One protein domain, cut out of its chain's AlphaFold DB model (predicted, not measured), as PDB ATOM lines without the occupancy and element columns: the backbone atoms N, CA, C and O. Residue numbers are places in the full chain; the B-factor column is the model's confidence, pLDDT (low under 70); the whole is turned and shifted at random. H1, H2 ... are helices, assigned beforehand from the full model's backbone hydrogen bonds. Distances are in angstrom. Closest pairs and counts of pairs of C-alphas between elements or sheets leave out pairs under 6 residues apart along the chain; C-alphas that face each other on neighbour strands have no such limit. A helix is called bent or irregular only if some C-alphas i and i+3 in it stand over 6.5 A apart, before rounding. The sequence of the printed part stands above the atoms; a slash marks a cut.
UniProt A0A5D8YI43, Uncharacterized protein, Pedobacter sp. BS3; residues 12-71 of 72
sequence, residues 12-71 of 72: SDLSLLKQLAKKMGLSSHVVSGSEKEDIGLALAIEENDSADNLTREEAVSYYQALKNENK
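This is residues 12 to 71 of the 72 residues of an uncharacterized protein of Pedobacter sp. BS3 (UniProt A0A5D8YI43). Three separate helices are strung out one after another along an extended zigzag chain, with H1 at one end, H2 in the middle and H3 at the other end, and with no shared core. After H1 the chain folds back past that helix and then runs out to H2, while a second link leads from H2 to H3. The printed part has 60 residues with three named helices, in the order H1, H2, H3, and no named strand, and its class is all helix. The whole is extended, with a radius of gyration of the C-alphas of 20.8 A, and its outline is a rod spanning 59 by 28 by 14 A.

H1 runs from Ser 12 to Lys 23 and measures 16.7 A from first to last C-alpha. It begins with C-alpha 12 at (-47.134, -17.182, 28.503). H2 covers residues 33 to 46, Gly 33 to Glu 46, and is 20.1 A long, with C-alpha 33 at (-28.928, -17.765, 31.902). H3 covers residues 56 to 69, Arg 56 to Glu 69, is 20.2 A long, and ends with C-alpha 69 at (2.116, -31.180, 26.762).

H1, with its centre at (-47.706, -17.308, 37.084), touches no helix, and its N-to-C direction is (-0.24, 0.16, 0.96). H1 and H2 are apart, no C-alpha of the one lying within 8 A of the other. H2 has its centre at (-25.416, -24.663, 38.577) and its N-to-C direction is (0.28, -0.79, 0.54). H2 and H3 are apart too, with no C-alpha of the one within 8 A of the other, and so are H1 and H3. The centre of H3 is at (-0.478, -32.354, 36.516), and its N-to-C direction is (0.34, 0.27, -0.90). Residues 40 to 53, of which 40 to 46 belong to H2, stand free, and so do residues 63 to 71, of which 63 to 69 belong to H3. In H1, H2 and H3 every pair of O i and N i+4 is within hydrogen-bond range. No helix is bent or irregular.

The two C-alphas farthest apart are those of Lys 23 and Lys 71, at 61.0 A, and the first and last printed C-alphas, of Ser 12 and Lys 71, are 53.3 A apart. The printed part has no cut. The links from H1 to H2 and from H2 to H3 have 9 residues each, and both are short. The mean pLDDT of the printed part is 87.4, and residues 70 to 71 are under 70.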
ATOM      1  N   SER A  12     -45.773 -17.287  27.962       90.31
ATOM      2  CA  SER A  12     -47.134 -17.182  28.503       90.31
ATOM      3  C   SER A  12     -47.322 -18.079  29.720       90.31
ATOM      4  O   SER A  12     -47.933 -17.662  30.707       90.31
ATOM      5  N   ASP A  13     -46.749 -19.279  29.680       89.88
ATOM      6  CA  ASP A  13     -46.874 -20.260  30.756       89.88
ATOM      7  C   ASP A  13     -46.045 -19.820  31.961       89.88
ATOM      8  O   ASP A  13     -46.520 -19.869  33.097       89.88
ATOM      9  N   LEU A  14     -44.849 -19.275  31.718       89.88
ATOM     10  CA  LEU A  14     -44.022 -18.675  32.766       89.88
ATOM     11  C   LEU A  14     -44.759 -17.530  33.475       89.88
ATOM     12  O   LEU A  14     -44.753 -17.430  34.707       89.88
ATOM     13  N   SER A  15     -45.436 -16.678  32.703       90.31
ATOM     14  CA  SER A  15     -46.233 -15.572  33.239       90.31
ATOM     15  C   SER A  15     -47.416 -16.063  34.074       90.31
ATOM     16  O   SER A  15     -47.689 -15.500  35.140       90.31
ATOM     17  N   LEU A  16     -48.097 -17.123  33.631       92.19
ATOM     18  CA  LEU A  16     -49.188 -17.754  34.372       92.19
ATOM     19  C   LEU A  16     -48.695 -18.342  35.700       92.19
ATOM     20  O   LEU A  16     -49.267 -18.050  36.753       92.19
ATOM     21  N   LEU A  17     -47.603 -19.111  35.668       91.06
ATOM     22  CA  LEU A  17     -46.997 -19.727  36.851       91.06
ATOM     23  C   LEU A  17     -46.581 -18.678  37.883       91.06
ATOM     24  O   LEU A  17     -46.868 -18.820  39.073       91.06
ATOM     25  N   LYS A  18     -45.979 -17.574  37.431       90.44
ATOM     26  CA  LYS A  18     -45.599 -16.455  38.302       90.44
ATOM     27  C   LYS A  18     -46.811 -15.814  38.982       90.44
ATOM     28  O   LYS A  18     -46.770 -15.510  40.176       90.44
ATOM     29  N   GLN A  19     -47.902 -15.600  38.246       92.06
ATOM     30  CA  GLN A  19     -49.130 -15.040  38.817       92.06
ATOM     31  C   GLN A  19     -49.794 -15.996  39.810       92.06
ATOM     32  O   GLN A  19     -50.286 -15.546  40.849       92.06
ATOM     33  N   LEU A  20     -49.788 -17.296  39.515       92.81
ATOM     34  CA  LEU A  20     -50.307 -18.325  40.407       92.81
ATOM     35  C   LEU A  20     -49.506 -18.373  41.714       92.81
ATOM     36  O   LEU A  20     -50.098 -18.257  42.786       92.81
ATOM     37  N   ALA A  21     -48.174 -18.431  41.628       91.69
ATOM     38  CA  ALA A  21     -47.288 -18.411  42.790       91.69
ATOM     39  C   ALA A  21     -47.541 -17.176  43.668       91.69
ATOM     40  O   ALA A  21     -47.748 -17.302  44.876       91.69
ATOM     41  N   LYS A  22     -47.660 -15.991  43.051       91.62
ATOM     42  CA  LYS A  22     -47.987 -14.748  43.764       91.62
ATOM     43  C   LYS A  22     -49.346 -14.813  44.468       91.62
ATOM     44  O   LYS A  22     -49.458 -14.356  45.602       91.62
ATOM     45  N   LYS A  23     -50.380 -15.374  43.827       95.00
ATOM     46  CA  LYS A  23     -51.715 -15.549  44.435       95.00
ATOM     47  C   LYS A  23     -51.707 -16.536  45.601       95.00
ATOM     48  O   LYS A  23     -52.473 -16.357  46.539       95.00
ATOM     49  N   MET A  24     -50.841 -17.544  45.548       93.44
ATOM     50  CA  MET A  24     -50.656 -18.526  46.617       93.44
ATOM     51  C   MET A  24     -49.767 -18.014  47.765       93.44
ATOM     52  O   MET A  24     -49.568 -18.732  48.738       93.44
ATOM     53  N   GLY A  25     -49.229 -16.791  47.667       91.50
ATOM     54  CA  GLY A  25     -48.307 -16.236  48.662       91.50
ATOM     55  C   GLY A  25     -46.904 -16.847  48.610       91.50
ATOM     56  O   GLY A  25     -46.154 -16.742  49.578       91.50
ATOM     57  N   LEU A  26     -46.544 -17.492  47.499       89.38
ATOM     58  CA  LEU A  26     -45.233 -18.096  47.292       89.38
ATOM     59  C   LEU A  26     -44.252 -17.068  46.721       89.38
ATOM     60  O   LEU A  26     -44.606 -16.235  45.884       89.38
ATOM     61  N   SER A  27     -42.993 -17.168  47.144       86.38
ATOM     62  CA  SER A  27     -41.899 -16.451  46.494       86.38
ATOM     63  C   SER A  27     -41.571 -17.124  45.163       86.38
ATOM     64  O   SER A  27     -41.415 -18.342  45.103       86.38
ATOM     65  N   SER A  28     -41.470 -16.334  44.096       86.69
ATOM     66  CA  SER A  28     -41.110 -16.812  42.760       86.69
ATOM     67  C   SER A  28     -40.023 -15.925  42.169       86.69
ATOM     68  O   SER A  28     -40.173 -14.698  42.166       86.69
ATOM     69  N   HIS A  29     -38.984 -16.536  41.611       87.56
ATOM     70  CA  HIS A  29     -37.894 -15.846  40.934       87.56
ATOM     71  C   HIS A  29     -37.678 -16.459  39.547       87.56
ATOM     72  O   HIS A  29     -37.748 -17.676  39.396       87.56
ATOM     73  N   VAL A  30     -37.471 -15.614  38.533       87.12
ATOM     74  CA  VAL A  30     -37.150 -16.068  37.175       87.12
ATOM     75  C   VAL A  30     -35.642 -16.007  37.029       87.12
ATOM     76  O   VAL A  30     -35.070 -14.926  37.114       87.12
ATOM     77  N   VAL A  31     -35.044 -17.171  36.819       87.44
ATOM     78  CA  VAL A  31     -33.598 -17.374  36.789       87.44
ATOM     79  C   VAL A  31     -33.042 -16.970  35.421       87.44
ATOM     80  O   VAL A  31     -33.547 -17.416  34.383       87.44
ATOM     81  N   SER A  32     -32.004 -16.136  35.413       88.62
ATOM     82  CA  SER A  32     -31.246 -15.760  34.217       88.62
ATOM     83  C   SER A  32     -30.381 -16.913  33.689       88.62
ATOM     84  O   SER A  32     -30.238 -17.956  34.323       88.62
ATOM     85  N   GLY A  33     -29.800 -16.747  32.497       88.00
ATOM     86  CA  GLY A  33     -28.928 -17.765  31.902       88.00
ATOM     87  C   GLY A  33     -27.707 -18.099  32.765       88.00
ATOM     88  O   GLY A  33     -27.438 -19.274  32.985       88.00
ATOM     89  N   SER A  34     -27.023 -17.086  33.304       89.94
ATOM     90  CA  SER A  34     -25.862 -17.282  34.184       89.94
ATOM     91  C   SER A  34     -26.243 -17.977  35.487       89.94
ATOM     92  O   SER A  34     -25.584 -18.916  35.905       89.94
ATOM     93  N   GLU A  35     -27.369 -17.593  36.090       88.19
ATOM     94  CA  GLU A  35     -27.826 -18.240  37.323       88.19
ATOM     95  C   GLU A  35     -28.235 -19.706  37.087       88.19
ATOM     96  O   GLU A  35     -28.094 -20.533  37.983       88.19
ATOM     97  N   LYS A  36     -28.722 -20.065  35.888       88.12
ATOM     98  CA  LYS A  36     -28.975 -21.473  35.531       88.12
ATOM     99  C   LYS A  36     -27.682 -22.283  35.471       88.12
ATOM    100  O   LYS A  36     -27.686 -23.429  35.913       88.12
ATOM    101  N   GLU A  37     -26.616 -21.708  34.920       90.00
ATOM    102  CA  GLU A  37     -25.293 -22.339  34.884       90.00
ATOM    103  C   GLU A  37     -24.762 -22.557  36.304       90.00
ATOM    104  O   GLU A  37     -24.386 -23.676  36.645       90.00
ATOM    105  N   ASP A  38     -24.849 -21.534  37.158       91.38
ATOM    106  CA  ASP A  38     -24.417 -21.612  38.558       91.38
ATOM    107  C   ASP A  38     -25.191 -22.681  39.346       91.38
ATOM    108  O   ASP A  38     -24.597 -23.468  40.083       91.38
ATOM    109  N   ILE A  39     -26.519 -22.746  39.178       88.62
ATOM    110  CA  ILE A  39     -27.354 -23.781  39.807       88.62
ATOM    111  C   ILE A  39     -26.978 -25.167  39.281       88.62
ATOM    112  O   ILE A  39     -26.853 -26.101  40.070       88.62
ATOM    113  N   GLY A  40     -26.789 -25.308  37.967       88.19
ATOM    114  CA  GLY A  40     -26.372 -26.569  37.359       88.19
ATOM    115  C   GLY A  40     -25.022 -27.045  37.895       88.19
ATOM    116  O   GLY A  40     -24.874 -28.218  38.225       88.19
ATOM    117  N   LEU A  41     -24.068 -26.127  38.057       90.69
ATOM    118  CA  LEU A  41     -22.764 -26.421  38.638       90.69
ATOM    119  C   LEU A  41     -22.880 -26.832  40.110       90.69
ATOM    120  O   LEU A  41     -22.265 -27.812  40.519       90.69
ATOM    121  N   ALA A  42     -23.677 -26.112  40.902       89.69
ATOM    122  CA  ALA A  42     -23.887 -26.435  42.309       89.69
ATOM    123  C   ALA A  42     -24.508 -27.828  42.491       89.69
ATOM    124  O   ALA A  42     -24.029 -28.596  43.322       89.69
ATOM    125  N   LEU A  43     -25.515 -28.172  41.679       88.06
ATOM    126  CA  LEU A  43     -26.134 -29.500  41.687       88.06
ATOM    127  C   LEU A  43     -25.138 -30.586  41.274       88.06
ATOM    128  O   LEU A  43     -25.041 -31.598  41.954       88.06
ATOM    129  N   ALA A  44     -24.343 -30.357  40.227       87.94
ATOM    130  CA  ALA A  44     -23.320 -31.314  39.802       87.94
ATOM    131  C   ALA A  44     -22.256 -31.560  40.887       87.94
ATOM    132  O   ALA A  44     -21.770 -32.676  41.030       87.94
ATOM    133  N   ILE A  45     -21.903 -30.531  41.665       88.00
ATOM    134  CA  ILE A  45     -20.997 -30.665  42.814       88.00
ATOM    135  C   ILE A  45     -21.663 -31.447  43.954       88.00
ATOM    136  O   ILE A  45     -20.995 -32.248  44.603       88.00
ATOM    137  N   GLU A  46     -22.950 -31.213  44.217       86.81
ATOM    138  CA  GLU A  46     -23.701 -31.890  45.281       86.81
ATOM    139  C   GLU A  46     -23.964 -33.371  44.966       86.81
ATOM    140  O   GLU A  46     -23.882 -34.214  45.856       86.81
ATOM    141  N   GLU A  47     -24.240 -33.693  43.701       86.50
ATOM    142  CA  GLU A  47     -24.478 -35.058  43.212       86.50
ATOM    143  C   GLU A  47     -23.189 -35.869  43.014       86.50
ATOM    144  O   GLU A  47     -23.252 -37.078  42.782       86.50
ATOM    145  N   ASN A  48     -22.025 -35.223  43.093       87.88
ATOM    146  CA  ASN A  48     -20.742 -35.864  42.859       87.88
ATOM    147  C   ASN A  48     -20.444 -36.954  43.903       87.88
ATOM    148  O   ASN A  48     -20.526 -36.719  45.114       87.88
ATOM    149  N   ASP A  49     -20.014 -38.129  43.439       84.12
ATOM    150  CA  ASP A  49     -19.493 -39.155  44.334       84.12
ATOM    151  C   ASP A  49     -18.123 -38.710  44.852       84.12
ATOM    152  O   ASP A  49     -17.178 -38.459  44.104       84.12
ATOM    153  N   SER A  50     -17.993 -38.627  46.174       82.00
ATOM    154  CA  SER A  50     -16.735 -38.233  46.800       82.00
ATOM    155  C   SER A  50     -15.591 -39.211  46.516       82.00
ATOM    156  O   SER A  50     -14.433 -38.820  46.657       82.00
ATOM    157  N   ALA A  51     -15.901 -40.454  46.131       81.94
ATOM    158  CA  ALA A  51     -14.918 -41.447  45.712       81.94
ATOM    159  C   ALA A  51     -14.268 -41.129  44.352       81.94
ATOM    160  O   ALA A  51     -13.131 -41.540  44.130       81.94
ATOM    161  N   ASP A  52     -14.945 -40.363  43.490       81.19
ATOM    162  CA  ASP A  52     -14.442 -39.956  42.169       81.19
ATOM    163  C   ASP A  52     -13.621 -38.655  42.224       81.19
ATOM    164  O   ASP A  52     -13.088 -38.183  41.215       81.19
ATOM    165  N   ASN A  53     -13.479 -38.064  43.415       86.00
ATOM    166  CA  ASN A  53     -12.654 -36.880  43.601       86.00
ATOM    167  C   ASN A  53     -11.170 -37.204  43.442       86.00
ATOM    168  O   ASN A  53     -10.628 -38.082  44.111       86.00
ATOM    169  N   LEU A  54     -10.484 -36.387  42.643       86.44
ATOM    170  CA  LEU A  54      -9.029 -36.403  42.575       86.44
ATOM    171  C   LEU A  54      -8.429 -36.063  43.943       86.44
ATOM    172  O   LEU A  54      -8.780 -35.060  44.574       86.44
ATOM    173  N   THR A  55      -7.448 -36.854  44.361       88.88
ATOM    174  CA  THR A  55      -6.563 -36.477  45.459       88.88
ATOM    175  C   THR A  55      -5.720 -35.267  45.065       88.88
ATOM    176  O   THR A  55      -5.542 -34.926  43.888       88.88
ATOM    177  N   ARG A  56      -5.157 -34.592  46.068       88.31
ATOM    178  CA  ARG A  56      -4.292 -33.433  45.833       88.31
ATOM    179  C   ARG A  56      -3.084 -33.811  44.979       88.31
ATOM    180  O   ARG A  56      -2.679 -33.038  44.115       88.31
ATOM    181  N   GLU A  57      -2.509 -34.977  45.235       91.25
ATOM    182  CA  GLU A  57      -1.348 -35.506  44.532       91.25
ATOM    183  C   GLU A  57      -1.683 -35.763  43.058       91.25
ATOM    184  O   GLU A  57      -0.962 -35.288  42.181       91.25
ATOM    185  N   GLU A  58      -2.818 -36.412  42.780       90.38
ATOM    186  CA  GLU A  58      -3.298 -36.663  41.416       90.38
ATOM    187  C   GLU A  58      -3.584 -35.365  40.660       90.38
ATOM    188  O   GLU A  58      -3.157 -35.211  39.514       90.38
ATOM    189  N   ALA A  59      -4.232 -34.392  41.309       89.50
ATOM    190  CA  ALA A  59      -4.492 -33.089  40.710       89.50
ATOM    191  C   ALA A  59      -3.183 -32.365  40.344       89.50
ATOM    192  O   ALA A  59      -3.038 -31.845  39.236       89.50
ATOM    193  N   VAL A  60      -2.194 -32.359  41.246       91.75
ATOM    194  CA  VAL A  60      -0.881 -31.747  40.988       91.75
ATOM    195  C   VAL A  60      -0.167 -32.440  39.825       91.75
ATOM    196  O   VAL A  60       0.363 -31.754  38.948       91.75
ATOM    197  N   SER A  61      -0.176 -33.774  39.781       91.88
ATOM    198  CA  SER A  61       0.416 -34.544  38.683       91.88
ATOM    199  C   SER A  61      -0.270 -34.268  37.343       91.88
ATOM    200  O   SER A  61       0.417 -34.049  36.345       91.88
ATOM    201  N   TYR A  62      -1.603 -34.196  37.322       88.75
ATOM    202  CA  TYR A  62      -2.384 -33.873  36.128       88.75
ATOM    203  C   TYR A  62      -2.029 -32.492  35.557       88.75
ATOM    204  O   TYR A  62      -1.689 -32.365  34.377       88.75
ATOM    205  N   TYR A  63      -2.008 -31.448  36.394       88.19
ATOM    206  CA  TYR A  63      -1.664 -30.097  35.935       88.19
ATOM    207  C   TYR A  63      -0.205 -29.968  35.481       88.19
ATOM    208  O   TYR A  63       0.098 -29.189  34.572       88.19
ATOM    209  N   GLN A  64       0.714 -30.729  36.080       89.62
ATOM    210  CA  GLN A  64       2.101 -30.788  35.617       89.62
ATOM    211  C   GLN A  64       2.218 -31.460  34.244       89.62
ATOM    212  O   GLN A  64       2.961 -30.959  33.398       89.62
ATOM    213  N   ALA A  65       1.472 -32.542  34.000       88.44
ATOM    214  CA  ALA A  65       1.432 -33.213  32.702       88.44
ATOM    215  C   ALA A  65       0.900 -32.280  31.600       88.44
ATOM    216  O   ALA A  65       1.589 -32.067  30.602       88.44
ATOM    217  N   LEU A  66      -0.229 -31.602  31.835       87.88
ATOM    218  CA  LEU A  66      -0.795 -30.626  30.892       87.88
ATOM    219  C   LEU A  66       0.168 -29.477  30.558       87.88
ATOM    220  O   LEU A  66       0.236 -29.012  29.418       87.88
ATOM    221  N   LYS A  67       0.926 -28.992  31.548       85.94
ATOM    222  CA  LYS A  67       1.921 -27.929  31.343       85.94
ATOM    223  C   LYS A  67       3.099 -28.387  30.477       85.94
ATOM    224  O   LYS A  67       3.728 -27.558  29.820       85.94
ATOM    225  N   ASN A  68       3.414 -29.678  30.499       79.19
ATOM    226  CA  ASN A  68       4.477 -30.262  29.688       79.19
ATOM    227  C   ASN A  68       3.999 -30.603  28.268       79.19
ATOM    228  O   ASN A  68       4.795 -30.495  27.340       79.19
ATOM    229  N   GLU A  69       2.720 -30.940  28.083       71.94
ATOM    230  CA  GLU A  69       2.116 -31.180  26.762       71.94
ATOM    231  C   GLU A  69       1.888 -29.887  25.960       71.94
ATOM    232  O   GLU A  69       2.109 -29.866  24.755       71.94
ATOM    233  N   ASN A  70       1.549 -28.773  26.620       62.03
ATOM    234  CA  ASN A  70       1.373 -27.456  25.980       62.03
ATOM    235  C   ASN A  70       2.697 -26.704  25.702       62.03
ATOM    236  O   ASN A  70       2.698 -25.486  25.525       62.03
ATOM    237  N   LYS A  71       3.839 -27.403  25.722       56.62
ATOM    238  CA  LYS A  71       5.186 -26.844  25.494       56.62
ATOM    239  C   LYS A  71       5.764 -27.144  24.098       56.62
ATOM    240  O   LYS A  71       6.984 -27.081  23.933       56.62
TER     241      LYS A  71